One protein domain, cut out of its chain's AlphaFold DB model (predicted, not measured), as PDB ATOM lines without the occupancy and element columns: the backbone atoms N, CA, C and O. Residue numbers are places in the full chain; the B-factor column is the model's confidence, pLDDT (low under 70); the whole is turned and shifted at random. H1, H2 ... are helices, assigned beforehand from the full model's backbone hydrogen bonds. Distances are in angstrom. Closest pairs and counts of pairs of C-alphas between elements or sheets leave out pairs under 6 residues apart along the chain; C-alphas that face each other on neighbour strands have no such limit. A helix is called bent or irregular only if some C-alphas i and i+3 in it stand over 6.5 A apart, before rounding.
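This is residues 9 to 107 of the 107 residues of an uncharacterized protein of Mycoplasma canis (UniProt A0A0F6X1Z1). One very long helix, H3, begins beside a helical hairpin of H1 and H2 and then runs on beyond it, so that residues 77 to 107 stick out as a free arm. The hairpin and the first part of H3 make a small three-helix body at one end, with H1 and H3 starting close together and splaying apart like a V; the arm makes the length of the whole. The printed part has 99 residues with three named helices, in the order H1, H2, H3, and no named strand; the class is all helix. The whole is extended, with a radius of gyration of the C-alphas of 21.8 A and spans of 76 by 26 by 15 A.

Start with the longest helix, H3, residues 59 to 105: find C-alpha 59 at (-52.156, 9.467, -8.096), and from there the helix runs 69.8 A to C-alpha 105 at (-29.300, 40.818, -66.120). H3 is irregular, but only just: C-alphas 60 and 63 are 6.9 A apart. Go back to the first printed residue, C-alpha 9 at (-57.410, 16.218, -2.302), where H1 begins; it holds residues 9 to 30 and is 31.8 A long. H2 holds residues 36 to 53 and is 25.7 A long.

H1, H2 and H3 form an up-and-down bundle, a group of helices in which each runs against the one before it in the chain. Look first at residues 59 to 66 of H3, which alone in that helix touch H1, and there with residues 11 to 18 alone. The closest C-alphas of the two helices are those of Phe 11 and Asn 59, 6.0 A apart. H1 and H3 run the same way at a steep tilt of 38 degrees. H1 and H2 form a helical hairpin: they touch, with 12 pairs of C-alphas within 8 A, and run opposite ways at a shallow tilt of 24 degrees. Their closest C-alphas are those of Ile 19 and Leu 49, 6.3 A apart. H2 and H3 are near each other, with 10 pairs of C-alphas within 10 A. In H1 and H2 every O i to N i+4 pair is within hydrogen-bond range; in H3 39 of 43 are.

The two C-alphas farthest apart are those of Glu 9 and Lys 107, at 76.2 A. Residues 77 to 107, of which 77 to 105 belong to H3, stand free; without them you find a body of 68 residues, spanning 39 by 19 by 16 A. The links from H1 to H2 and from H2 to H3 are both tight, with 5 residues each. The printed part has no cut. Its mean pLDDT in this predicted model is 88.0, and no printed residue is under 70.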
ATOM      1  N   GLU A   9     -56.506  15.220  -1.717       73.19
ATOM      2  CA  GLU A   9     -57.410  16.218  -2.302       73.19
ATOM      3  C   GLU A   9     -56.757  16.954  -3.481       73.19
ATOM      4  O   GLU A   9     -57.383  17.150  -4.526       73.19
ATOM      5  N   ASP A  10     -55.462  17.263  -3.377       78.81
ATOM      6  CA  ASP A  10     -54.716  17.916  -4.453       78.81
ATOM      7  C   ASP A  10     -54.618  17.021  -5.699       78.81
ATOM      8  O   ASP A  10     -54.661  17.506  -6.833       78.81
ATOM      9  N   PHE A  11     -54.521  15.700  -5.515       82.81
ATOM     10  CA  PHE A  11     -54.518  14.742  -6.625       82.81
ATOM     11  C   PHE A  11     -55.893  14.593  -7.279       82.81
ATOM     12  O   PHE A  11     -55.964  14.381  -8.493       82.81
ATOM     13  N   ALA A  12     -56.979  14.728  -6.515       84.69
ATOM     14  CA  ALA A  12     -58.333  14.747  -7.062       84.69
ATOM     15  C   ALA A  12     -58.547  15.983  -7.949       84.69
ATOM     16  O   ALA A  12     -59.007  15.858  -9.088       84.69
ATOM     17  N   ILE A  13     -58.116  17.159  -7.476       87.06
ATOM     18  CA  ILE A  13     -58.138  18.404  -8.255       87.06
ATOM     19  C   ILE A  13     -57.266  18.263  -9.505       87.06
ATOM     20  O   ILE A  13     -57.715  18.563 -10.613       87.06
ATOM     21  N   LEU A  14     -56.041  17.749  -9.361       87.50
ATOM     22  CA  LEU A  14     -55.127  17.551 -10.483       87.50
ATOM     23  C   LEU A  14     -55.715  16.606 -11.540       87.50
ATOM     24  O   LEU A  14     -55.590  16.886 -12.731       87.50
ATOM     25  N   ARG A  15     -56.380  15.518 -11.128       90.19
ATOM     26  CA  ARG A  15     -57.054  14.586 -12.045       90.19
ATOM     27  C   ARG A  15     -58.218  15.257 -12.759       90.19
ATOM     28  O   ARG A  15     -58.326  15.111 -13.972       90.19
ATOM     29  N   SER A  16     -59.043  16.020 -12.045       91.56
ATOM     30  CA  SER A  16     -60.152  16.775 -12.640       91.56
ATOM     31  C   SER A  16     -59.658  17.760 -13.704       91.56
ATOM     32  O   SER A  16     -60.127  17.738 -14.842       91.56
ATOM     33  N   LEU A  17     -58.630  18.551 -13.382       91.56
ATOM     34  CA  LEU A  17     -58.007  19.477 -14.332       91.56
ATOM     35  C   LEU A  17     -57.406  18.741 -15.534       91.56
ATOM     36  O   LEU A  17     -57.581  19.167 -16.671       91.56
ATOM     37  N   PHE A  18     -56.738  17.610 -15.300       93.25
ATOM     38  CA  PHE A  18     -56.151  16.826 -16.379       93.25
ATOM     39  C   PHE A  18     -57.228  16.254 -17.318       93.25
ATOM     40  O   PHE A  18     -57.092  16.336 -18.536       93.25
ATOM     41  N   ILE A  19     -58.340  15.754 -16.773       93.94
ATOM     42  CA  ILE A  19     -59.500  15.319 -17.564       93.94
ATOM     43  C   ILE A  19     -60.033  16.476 -18.417       93.94
ATOM     44  O   ILE A  19     -60.213  16.307 -19.624       93.94
ATOM     45  N   GLN A  20     -60.237  17.656 -17.824       94.94
ATOM     46  CA  GLN A  20     -60.718  18.835 -18.552       94.94
ATOM     47  C   GLN A  20     -59.774  19.241 -19.691       94.94
ATOM     48  O   GLN A  20     -60.237  19.552 -20.793       94.94
ATOM     49  N   ASP A  21     -58.460  19.206 -19.462       92.75
ATOM     50  CA  ASP A  21     -57.457  19.519 -20.480       92.75
ATOM     51  C   ASP A  21     -57.511  18.539 -21.663       92.75
ATOM     52  O   ASP A  21     -57.479  18.964 -22.826       92.75
ATOM     53  N   VAL A  22     -57.643  17.237 -21.385       93.44
ATOM     54  CA  VAL A  22     -57.770  16.192 -22.415       93.44
ATOM     55  C   VAL A  22     -59.074  16.359 -23.203       93.44
ATOM     56  O   VAL A  22     -59.061  16.325 -24.436       93.44
ATOM     57  N   GLU A  23     -60.198  16.618 -22.528       94.00
ATOM     58  CA  GLU A  23     -61.492  16.857 -23.180       94.00
ATOM     59  C   GLU A  23     -61.485  18.117 -24.055       94.00
ATOM     60  O   GLU A  23     -62.050  18.128 -25.154       94.00
ATOM     61  N   LYS A  24     -60.823  19.185 -23.601       93.38
ATOM     62  CA  LYS A  24     -60.671  20.423 -24.369       93.38
ATOM     63  C   LYS A  24     -59.865  20.189 -25.646       93.38
ATOM     64  O   LYS A  24     -60.247  20.700 -26.704       93.38
ATOM     65  N   GLU A  25     -58.791  19.402 -25.578       90.19
ATOM     66  CA  GLU A  25     -57.985  19.052 -26.755       90.19
ATOM     67  C   GLU A  25     -58.774  18.176 -27.742       90.19
ATOM     68  O   GLU A  25     -58.790  18.460 -28.942       90.19
ATOM     69  N   LEU A  26     -59.523  17.186 -27.244       91.19
ATOM     70  CA  LEU A  26     -60.429  16.367 -28.057       91.19
ATOM     71  C   LEU A  26     -61.483  17.221 -28.776       91.19
ATOM     72  O   LEU A  26     -61.650  17.109 -29.992       91.19
ATOM     73  N   LYS A  27     -62.149  18.140 -28.063       91.19
ATOM     74  CA  LYS A  27     -63.118  19.078 -28.662       91.19
ATOM     75  C   LYS A  27     -62.472  19.951 -29.739       91.19
ATOM     76  O   LYS A  27     -63.052  20.139 -30.808       91.19
ATOM     77  N   LYS A  28     -61.266  20.471 -29.491       87.88
ATOM     78  CA  LYS A  28     -60.504  21.266 -30.469       87.88
ATOM     79  C   LYS A  28     -60.161  20.452 -31.718       87.88
ATOM     80  O   LYS A  28     -60.178  20.995 -32.824       87.88
ATOM     81  N   ASN A  29     -59.860  19.167 -31.561       85.00
ATOM     82  CA  ASN A  29     -59.546  18.293 -32.681       85.00
ATOM     83  C   ASN A  29     -60.764  17.873 -33.493       85.00
ATOM     84  O   ASN A  29     -60.667  17.862 -34.718       85.00
ATOM     85  N   ASN A  30     -61.900  17.615 -32.845       83.38
ATOM     86  CA  ASN A  30     -63.143  17.247 -33.526       83.38
ATOM     87  C   ASN A  30     -63.699  18.371 -34.411       83.38
ATOM     88  O   ASN A  30     -64.354  18.090 -35.407       83.38
ATOM     89  N   LYS A  31     -63.396  19.638 -34.100       83.88
ATOM     90  CA  LYS A  31     -63.792  20.795 -34.925       83.88
ATOM     91  C   LYS A  31     -63.026  20.932 -36.244       83.88
ATOM     92  O   LYS A  31     -63.375  21.775 -37.061       83.88
ATOM     93  N   LYS A  32     -61.944  20.181 -36.447       80.81
ATOM     94  CA  LYS A  32     -61.100  20.298 -37.642       80.81
ATOM     95  C   LYS A  32     -61.226  19.037 -38.507       80.81
ATOM     96  O   LYS A  32     -61.579  17.975 -38.005       80.81
ATOM     97  N   LYS A  33     -60.863  19.136 -39.792       81.94
ATOM     98  CA  LYS A  33     -60.884  18.000 -40.733       81.94
ATOM     99  C   LYS A  33     -60.126  16.795 -40.161       81.94
ATOM    100  O   LYS A  33     -58.981  16.930 -39.707       81.94
ATOM    101  N   GLN A  34     -60.776  15.633 -40.177       81.94
ATOM    102  CA  GLN A  34     -60.168  14.386 -39.732       81.94
ATOM    103  C   GLN A  34     -59.172  13.867 -40.770       81.94
ATOM    104  O   GLN A  34     -59.460  13.810 -41.962       81.94
ATOM    105  N   THR A  35     -57.989  13.493 -40.293       84.62
ATOM    106  CA  THR A  35     -56.948  12.810 -41.065       84.62
ATOM    107  C   THR A  35     -56.552  11.532 -40.321       84.62
ATOM    108  O   THR A  35     -56.725  11.485 -39.101       84.62
ATOM    109  N   PRO A  36     -55.975  10.513 -40.985       83.88
ATOM    110  CA  PRO A  36     -55.589   9.263 -40.320       83.88
ATOM    111  C   PRO A  36     -54.635   9.467 -39.132       83.88
ATOM    112  O   PRO A  36     -54.812   8.882 -38.065       83.88
ATOM    113  N   LYS A  37     -53.657  10.378 -39.270       82.12
ATOM    114  CA  LYS A  37     -52.745  10.761 -38.173       82.12
ATOM    115  C   LYS A  37     -53.514  11.329 -36.977       82.12
ATOM    116  O   LYS A  37     -53.254  10.978 -35.830       82.12
ATOM    117  N   ARG A  38     -54.515  12.159 -37.257       84.50
ATOM    118  CA  ARG A  38     -55.330  12.809 -36.237       84.50
ATOM    119  C   ARG A  38     -56.332  11.872 -35.577       84.50
ATOM    120  O   ARG A  38     -56.577  12.004 -34.385       84.50
ATOM    121  N   GLN A  39     -56.869  10.912 -36.323       87.31
ATOM    122  CA  GLN A  39     -57.666   9.816 -35.774       87.31
ATOM    123  C   GLN A  39     -56.850   9.003 -34.775       87.31
ATOM    124  O   GLN A  39     -57.305   8.780 -33.657       87.31
ATOM    125  N   LYS A  40     -55.611   8.641 -35.133       87.25
ATOM    126  CA  LYS A  40     -54.695   7.942 -34.223       87.25
ATOM    127  C   LYS A  40     -54.440   8.748 -32.946       87.25
ATOM    128  O   LYS A  40     -54.519   8.192 -31.854       87.25
ATOM    129  N   TYR A  41     -54.197  10.053 -33.074       88.75
ATOM    130  CA  TYR A  41     -54.021  10.937 -31.922       88.75
ATOM    131  C   TYR A  41     -55.288  11.035 -31.055       88.75
ATOM    132  O   TYR A  41     -55.217  10.864 -29.841       88.75
ATOM    133  N   ASN A  42     -56.464  11.213 -31.660       90.12
ATOM    134  CA  ASN A  42     -57.740  11.246 -30.939       90.12
ATOM    135  C   ASN A  42     -58.042   9.920 -30.223       90.12
ATOM    136  O   ASN A  42     -58.544   9.938 -29.102       90.12
ATOM    137  N   ASN A  43     -57.709   8.778 -30.826       90.56
ATOM    138  CA  ASN A  43     -57.858   7.468 -30.191       90.56
ATOM    139  C   ASN A  43     -56.967   7.341 -28.950       90.56
ATOM    140  O   ASN A  43     -57.430   6.855 -27.920       90.56
ATOM    141  N   LEU A  44     -55.729   7.839 -29.020       91.00
ATOM    142  CA  LEU A  44     -54.822   7.891 -27.873       91.00
ATOM    143  C   LEU A  44     -55.394   8.774 -26.754       91.00
ATOM    144  O   LEU A  44     -55.435   8.348 -25.602       91.00
ATOM    145  N   LEU A  45     -55.903   9.965 -27.089       92.69
ATOM    146  CA  LEU A  45     -56.540  10.860 -26.118       92.69
ATOM    147  C   LEU A  45     -57.799  10.250 -25.484       92.69
ATOM    148  O   LEU A  45     -58.005  10.390 -24.283       92.69
ATOM    149  N   ASN A  46     -58.621   9.545 -26.265       92.62
ATOM    150  CA  ASN A  46     -59.790   8.833 -25.753       92.62
ATOM    151  C   ASN A  46     -59.397   7.688 -24.807       92.62
ATOM    152  O   ASN A  46     -60.063   7.486 -23.792       92.62
ATOM    153  N   GLY A  47     -58.319   6.958 -25.113       92.19
ATOM    154  CA  GLY A  47     -57.755   5.942 -24.221       92.19
ATOM    155  C   GLY A  47     -57.306   6.549 -22.893       92.19
ATOM    156  O   GLY A  47     -57.756   6.113 -21.837       92.19
ATOM    157  N   LEU A  48     -56.519   7.626 -22.951       92.31
ATOM    158  CA  LEU A  48     -56.060   8.359 -21.769       92.31
ATOM    159  C   LEU A  48     -57.231   8.893 -20.927       92.31
ATOM    160  O   LEU A  48     -57.223   8.783 -19.704       92.31
ATOM    161  N   LEU A  49     -58.267   9.437 -21.573       93.69
ATOM    162  CA  LEU A  49     -59.457   9.940 -20.889       93.69
ATOM    163  C   LEU A  49     -60.190   8.829 -20.124       93.69
ATOM    164  O   LEU A  49     -60.614   9.052 -18.990       93.69
ATOM    165  N   LYS A  50     -60.325   7.639 -20.726       93.25
ATOM    166  CA  LYS A  50     -60.911   6.469 -20.053       93.25
ATOM    167  C   LYS A  50     -60.079   6.062 -18.840       93.25
ATOM    168  O   LYS A  50     -60.634   5.950 -17.755       93.25
ATOM    169  N   GLN A  51     -58.762   5.949 -18.998       90.12
ATOM    170  CA  GLN A  51     -57.852   5.593 -17.902       90.12
ATOM    171  C   GLN A  51     -57.910   6.596 -16.739       90.12
ATOM    172  O   GLN A  51     -57.872   6.207 -15.571       90.12
ATOM    173  N   LEU A  52     -58.045   7.892 -17.038       91.00
ATOM    174  CA  LEU A  52     -58.200   8.934 -16.024       91.00
ATOM    175  C   LEU A  52     -59.540   8.835 -15.285       91.00
ATOM    176  O   LEU A  52     -59.554   8.959 -14.062       91.00
ATOM    177  N   LYS A  53     -60.647   8.607 -16.006       90.06
ATOM    178  CA  LYS A  53     -61.999   8.491 -15.424       90.06
ATOM    179  C   LYS A  53     -62.195   7.201 -14.629       90.06
ATOM    180  O   LYS A  53     -62.869   7.226 -13.607       90.06
ATOM    181  N   ASN A  54     -61.566   6.113 -15.060       92.94
ATOM    182  CA  ASN A  54     -61.605   4.816 -14.385       92.94
ATOM    183  C   ASN A  54     -60.640   4.727 -13.191       92.94
ATOM    184  O   ASN A  54     -60.539   3.672 -12.575       92.94
ATOM    185  N   PHE A  55     -59.906   5.802 -12.873       86.62
ATOM    186  CA  PHE A  55     -58.878   5.817 -11.826       86.62
ATOM    187  C   PHE A  55     -57.763   4.767 -12.023       86.62
ATOM    188  O   PHE A  55     -57.058   4.429 -11.075       86.62
ATOM    189  N   GLU A  56     -57.546   4.300 -13.258       88.19
ATOM    190  CA  GLU A  56     -56.505   3.315 -13.595       88.19
ATOM    191  C   GLU A  56     -55.093   3.898 -13.429       88.19
ATOM    192  O   GLU A  56     -54.155   3.200 -13.047       88.19
ATOM    193  N   ILE A  57     -54.934   5.203 -13.674       84.06
ATOM    194  CA  ILE A  57     -53.678   5.916 -13.418       84.06
ATOM    195  C   ILE A  57     -53.605   6.229 -11.931       84.06
ATOM    196  O   ILE A  57     -54.444   6.976 -11.431       84.06
ATOM    197  N   LYS A  58     -52.591   5.726 -11.225       85.19
ATOM    198  CA  LYS A  58     -52.379   6.035  -9.804       85.19
ATOM    199  C   LYS A  58     -52.063   7.519  -9.606       85.19
ATOM    200  O   LYS A  58     -51.491   8.176 -10.470       85.19
ATOM    201  N   ASN A  59     -52.393   8.054  -8.430       82.06
ATOM    202  CA  ASN A  59     -52.156   9.467  -8.096       82.06
ATOM    203  C   ASN A  59     -50.681   9.876  -8.259       82.06
ATOM    204  O   ASN A  59     -50.390  10.952  -8.778       82.06
ATOM    205  N   GLN A  60     -49.763   8.984  -7.887       79.69
ATOM    206  CA  GLN A  60     -48.314   9.168  -8.010       79.69
ATOM    207  C   GLN A  60     -47.881   9.346  -9.477       79.69
ATOM    208  O   GLN A  60     -47.078  10.223  -9.794       79.69
ATOM    209  N   ASP A  61     -48.504   8.590 -10.383       83.12
ATOM    210  CA  ASP A  61     -48.211   8.609 -11.818       83.12
ATOM    211  C   ASP A  61     -48.952   9.725 -12.560       83.12
ATOM    212  O   ASP A  61     -48.661  10.016 -13.723       83.12
ATOM    213  N   LEU A  62     -49.910  10.384 -11.909       86.06
ATOM    214  CA  LEU A  62     -50.785  11.362 -12.544       86.06
ATOM    215  C   LEU A  62     -50.007  12.582 -13.065       86.06
ATOM    216  O   LEU A  62     -50.276  13.071 -14.162       86.06
ATOM    217  N   LYS A  63     -48.990  13.035 -12.320       84.56
ATOM    218  CA  LYS A  63     -48.085  14.110 -12.762       84.56
ATOM    219  C   LYS A  63     -47.257  13.695 -13.974       84.56
ATOM    220  O   LYS A  63     -47.142  14.467 -14.920       84.56
ATOM    221  N   ILE A  64     -46.702  12.484 -13.954       87.31
ATOM    222  CA  ILE A  64     -45.867  11.963 -15.045       87.31
ATOM    223  C   ILE A  64     -46.704  11.845 -16.322       87.31
ATOM    224  O   ILE A  64     -46.291  12.321 -17.378       87.31
ATOM    225  N   ASN A  65     -47.919  11.303 -16.213       87.50
ATOM    226  CA  ASN A  65     -48.852  11.200 -17.331       87.50
ATOM    227  C   ASN A  65     -49.286  12.575 -17.853       87.50
ATOM    228  O   ASN A  65     -49.369  12.765 -19.067       87.50
ATOM    229  N   LYS A  66     -49.494  13.560 -16.967       89.19
ATOM    230  CA  LYS A  66     -49.778  14.942 -17.376       89.19
ATOM    231  C   LYS A  66     -48.620  15.546 -18.173       89.19
ATOM    232  O   LYS A  66     -48.844  16.099 -19.246       89.19
ATOM    233  N   ILE A  67     -47.384  15.387 -17.700       88.19
ATOM    234  CA  ILE A  67     -46.182  15.869 -18.398       88.19
ATOM    235  C   ILE A  67     -46.030  15.177 -19.761       88.19
ATOM    236  O   ILE A  67     -45.740  15.830 -20.764       88.19
ATOM    237  N   ALA A  68     -46.257  13.863 -19.820       89.44
ATOM    238  CA  ALA A  68     -46.218  13.110 -21.070       89.44
ATOM    239  C   ALA A  68     -47.275  13.617 -22.066       89.44
ATOM    240  O   ALA A  68     -46.957  13.849 -23.234       89.44
ATOM    241  N   PHE A  69     -48.505  13.866 -21.608       92.00
ATOM    242  CA  PHE A  69     -49.565  14.455 -22.424       92.00
ATOM    243  C   PHE A  69     -49.192  15.847 -22.953       92.00
ATOM    244  O   PHE A  69     -49.337  16.103 -24.150       92.00
ATOM    245  N   GLU A  70     -48.673  16.733 -22.099       89.31
ATOM    246  CA  GLU A  70     -48.235  18.074 -22.506       89.31
ATOM    247  C   GLU A  70     -47.126  18.018 -23.564       89.31
ATOM    248  O   GLU A  70     -47.160  18.778 -24.538       89.31
ATOM    249  N   LYS A  71     -46.179  17.082 -23.425       88.12
ATOM    250  CA  LYS A  71     -45.127  16.851 -24.420       88.12
ATOM    251  C   LYS A  71     -45.716  16.430 -25.767       88.12
ATOM    252  O   LYS A  71     -45.415  17.072 -26.768       88.12
ATOM    253  N   ILE A  72     -46.601  15.430 -25.791       88.19
ATOM    254  CA  ILE A  72     -47.240  14.951 -27.031       88.19
ATOM    255  C   ILE A  72     -48.042  16.077 -27.697       88.19
ATOM    256  O   ILE A  72     -47.944  16.292 -28.904       88.19
ATOM    257  N   LYS A  73     -48.815  16.832 -26.908       88.31
ATOM    258  CA  LYS A  73     -49.580  17.989 -27.389       88.31
ATOM    259  C   LYS A  73     -48.676  19.040 -28.036       88.31
ATOM    260  O   LYS A  73     -49.017  19.591 -29.085       88.31
ATOM    261  N   ARG A  74     -47.531  19.335 -27.417       87.12
ATOM    262  CA  ARG A  74     -46.551  20.281 -27.957       87.12
ATOM    263  C   ARG A  74     -45.918  19.757 -29.240       87.12
ATOM    264  O   ARG A  74     -45.776  20.532 -30.178       87.12
ATOM    265  N   ASP A  75     -45.572  18.478 -29.299       85.06
ATOM    266  CA  ASP A  75     -44.946  17.876 -30.477       85.06
ATOM    267  C   ASP A  75     -45.886  17.915 -31.696       85.06
ATOM    268  O   ASP A  75     -45.461  18.312 -32.780       85.06
ATOM    269  N   GLU A  76     -47.181  17.633 -31.510       82.19
ATOM    270  CA  GLU A  76     -48.214  17.804 -32.549       82.19
ATOM    271  C   GLU A  76     -48.329  19.263 -33.024       82.19
ATOM    272  O   GLU A  76     -48.401  19.543 -34.225       82.19
ATOM    273  N   TYR A  77     -48.304  20.228 -32.099       82.44
ATOM    274  CA  TYR A  77     -48.363  21.650 -32.450       82.44
ATOM    275  C   TYR A  77     -47.101  22.123 -33.193       82.44
ATOM    276  O   TYR A  77     -47.189  22.825 -34.203       82.44
ATOM    277  N   LEU A  78     -45.922  21.700 -32.730       83.50
ATOM    278  CA  LEU A  78     -44.637  22.031 -33.343       83.50
ATOM    279  C   LEU A  78     -44.470  21.383 -34.715       83.50
ATOM    280  O   LEU A  78     -43.886  22.005 -35.599       83.50
ATOM    281  N   ALA A  79     -44.986  20.170 -34.926       78.38
ATOM    282  CA  ALA A  79     -44.956  19.521 -36.233       78.38
ATOM    283  C   ALA A  79     -45.650  20.382 -37.298       78.38
ATOM    284  O   ALA A  79     -45.122  20.539 -38.398       78.38
ATOM    285  N   HIS A  80     -46.780  21.009 -36.957       72.88
ATOM    286  CA  HIS A  80     -47.446  21.956 -37.848       72.88
ATOM    287  C   HIS A  80     -46.607  23.216 -38.102       72.88
ATOM    288  O   HIS A  80     -46.470  23.624 -39.253       72.88
ATOM    289  N   ILE A  81     -46.011  23.813 -37.065       80.31
ATOM    290  CA  ILE A  81     -45.204  25.041 -37.200       80.31
ATOM    291  C   ILE A  81     -43.939  24.810 -38.028       80.31
ATOM    292  O   ILE A  81     -43.591  25.652 -38.855       80.31
ATOM    293  N   LYS A  82     -43.263  23.668 -37.847       80.56
ATOM    294  CA  LYS A  82     -42.046  23.332 -38.598       80.56
ATOM    295  C   LYS A  82     -42.281  23.394 -40.107       80.56
ATOM    296  O   LYS A  82     -41.472  23.987 -40.811       80.56
ATOM    297  N   TRP A  83     -43.403  22.860 -40.592       76.50
ATOM    298  CA  TRP A  83     -43.738  22.899 -42.019       76.50
ATOM    299  C   TRP A  83     -43.953  24.318 -42.553       76.50
ATOM    300  O   TRP A  83     -43.488  24.621 -43.649       76.50
ATOM    301  N   TYR A  84     -44.587  25.201 -41.775       81.44
ATOM    302  CA  TYR A  84     -44.733  26.607 -42.164       81.44
ATOM    303  C   TYR A  84     -43.383  27.318 -42.254       81.44
ATOM    304  O   TYR A  84     -43.136  28.033 -43.221       81.44
ATOM    305  N   PHE A  85     -42.492  27.089 -41.286       83.25
ATOM    306  CA  PHE A  85     -41.168  27.709 -41.284       83.25
ATOM    307  C   PHE A  85     -40.309  27.224 -42.461       83.25
ATOM    308  O   PHE A  85     -39.693  28.031 -43.151       83.25
ATOM    309  N   ILE A  86     -40.331  25.915 -42.742       85.19
ATOM    310  CA  ILE A  86     -39.634  25.312 -43.889       85.19
ATOM    311  C   ILE A  86     -40.169  25.882 -45.209       85.19
ATOM    312  O   ILE A  86     -39.386  26.296 -46.061       85.19
ATOM    313  N   SER A  87     -41.494  25.958 -45.370       85.44
ATOM    314  CA  SER A  87     -42.101  26.522 -46.580       85.44
ATOM    315  C   SER A  87     -41.761  28.002 -46.767       85.44
ATOM    316  O   SER A  87     -41.504  28.424 -47.892       85.44
ATOM    317  N   GLY A  88     -41.748  28.794 -45.689       90.56
ATOM    318  CA  GLY A  88     -41.381  30.210 -45.746       90.56
ATOM    319  C   GLY A  88     -39.917  30.418 -46.140       90.56
ATOM    320  O   GLY A  88     -39.623  31.265 -46.981       90.56
ATOM    321  N   LEU A  89     -39.012  29.595 -45.599       92.06
ATOM    322  CA  LEU A  89     -37.588  29.636 -45.936       92.06
ATOM    323  C   LEU A  89     -37.352  29.366 -47.432       92.06
ATOM    324  O   LEU A  89     -36.586  30.081 -48.071       92.06
ATOM    325  N   ILE A  90     -38.037  28.372 -48.005       92.88
ATOM    326  CA  ILE A  90     -37.913  28.032 -49.432       92.88
ATOM    327  C   ILE A  90     -38.343  29.207 -50.318       92.88
ATOM    328  O   ILE A  90     -37.627  29.568 -51.251       92.88
ATOM    329  N   ILE A  91     -39.478  29.843 -50.010       93.19
ATOM    330  CA  ILE A  91     -39.969  31.008 -50.764       93.19
ATOM    331  C   ILE A  91     -38.968  32.168 -50.680       93.19
ATOM    332  O   ILE A  91     -38.671  32.803 -51.691       93.19
ATOM    333  N   PHE A  92     -38.398  32.415 -49.500       94.50
ATOM    334  CA  PHE A  92     -37.387  33.452 -49.306       94.50
ATOM    335  C   PHE A  92     -36.121  33.214 -50.148       94.50
ATOM    336  O   PHE A  92     -35.592  34.150 -50.752       94.50
ATOM    337  N   ILE A  93     -35.662  31.962 -50.247       94.69
ATOM    338  CA  ILE A  93     -34.512  31.586 -51.086       94.69
ATOM    339  C   ILE A  93     -34.817  31.830 -52.572       94.69
ATOM    340  O   ILE A  93     -34.004  32.409 -53.287       94.69
ATOM    341  N   ILE A  94     -36.007  31.450 -53.045       94.69
ATOM    342  CA  ILE A  94     -36.407  31.664 -54.446       94.69
ATOM    343  C   ILE A  94     -36.456  33.164 -54.781       94.69
ATOM    344  O   ILE A  94     -35.965  33.581 -55.832       94.69
ATOM    345  N   LEU A  95     -37.008  33.985 -53.882       95.06
ATOM    346  CA  LEU A  95     -37.076  35.437 -54.063       95.06
ATOM    347  C   LEU A  95     -35.687  36.078 -54.100       95.06
ATOM    348  O   LEU A  95     -35.413  36.889 -54.980       95.06
ATOM    349  N   THR A  96     -34.796  35.692 -53.186       94.81
ATOM    350  CA  THR A  96     -33.427  36.228 -53.153       94.81
ATOM    351  C   THR A  96     -32.641  35.857 -54.410       94.81
ATOM    352  O   THR A  96     -32.028  36.737 -55.009       94.81
ATOM    353  N   ILE A  97     -32.731  34.609 -54.884       95.38
ATOM    354  CA  ILE A  97     -32.120  34.189 -56.158       95.38
ATOM    355  C   ILE A  97     -32.686  34.994 -57.336       95.38
ATOM    356  O   ILE A  97     -31.925  35.467 -58.176       95.38
ATOM    357  N   SER A  98     -34.006  35.194 -57.384       93.75
ATOM    358  CA  SER A  98     -34.657  35.948 -58.464       93.75
ATOM    359  C   SER A  98     -34.169  37.398 -58.523       93.75
ATOM    360  O   SER A  98     -33.855  37.897 -59.600       93.75
ATOM    361  N   ILE A  99     -34.043  38.060 -57.367       94.88
ATOM    362  CA  ILE A  99     -33.525  39.434 -57.271       94.88
ATOM    363  C   ILE A  99     -32.072  39.503 -57.756       94.88
ATOM    364  O   ILE A  99     -31.726  40.409 -58.512       94.88
ATOM    365  N   ILE A 100     -31.232  38.541 -57.362       94.69
ATOM    366  CA  ILE A 100     -29.828  38.478 -57.795       94.69
ATOM    367  C   ILE A 100     -29.737  38.300 -59.316       94.69
ATOM    368  O   ILE A 100     -28.978  39.015 -59.966       94.69
ATOM    369  N   LEU A 101     -30.529  37.392 -59.898       93.31
ATOM    370  CA  LEU A 101     -30.552  37.157 -61.346       93.31
ATOM    371  C   LEU A 101     -30.998  38.398 -62.125       93.31
ATOM    372  O   LEU A 101     -30.362  38.750 -63.115       93.31
ATOM    373  N   ILE A 102     -32.043  39.089 -61.659       94.31
ATOM    374  CA  ILE A 102     -32.505  40.351 -62.256       94.31
ATOM    375  C   ILE A 102     -31.409  41.423 -62.167       94.31
ATOM    376  O   ILE A 102     -31.155  42.118 -63.146       94.31
ATOM    377  N   GLY A 103     -30.731  41.533 -61.022       92.56
ATOM    378  CA  GLY A 103     -29.635  42.485 -60.824       92.56
ATOM    379  C   GLY A 103     -28.414  42.216 -61.708       92.56
ATOM    380  O   GLY A 103     -27.756  43.162 -62.125       92.56
ATOM    381  N   ILE A 104     -28.124  40.948 -62.021       93.25
ATOM    382  CA  ILE A 104     -27.078  40.572 -62.986       93.25
ATOM    383  C   ILE A 104     -27.526  40.886 -64.416       93.25
ATOM    384  O   ILE A 104     -26.727  41.385 -65.191       93.25
ATOM    385  N   TYR A 105     -28.782  40.603 -64.766       91.00
ATOM    386  CA  TYR A 105     -29.300  40.818 -66.120       91.00
ATOM    387  C   TYR A 105     -29.431  42.304 -66.496       91.00
ATOM    388  O   TYR A 105     -29.253  42.664 -67.654       91.00
ATOM    389  N   LEU A 106     -29.761  43.164 -65.529       86.06
ATOM    390  CA  LEU A 106     -29.881  44.615 -65.728       86.06
ATOM    391  C   LEU A 106     -28.532  45.352 -65.757       86.06
ATOM    392  O   LEU A 106     -28.519  46.556 -66.019       86.06
ATOM    393  N   LYS A 107     -27.433  44.667 -65.435       75.81
ATOM    394  CA  LYS A 107     -26.078  45.220 -65.406       75.81
ATOM    395  C   LYS A 107     -25.348  44.926 -66.711       75.81
ATOM    396  O   LYS A 107     -24.630  45.840 -67.167       75.81
TER     397      LYS A 107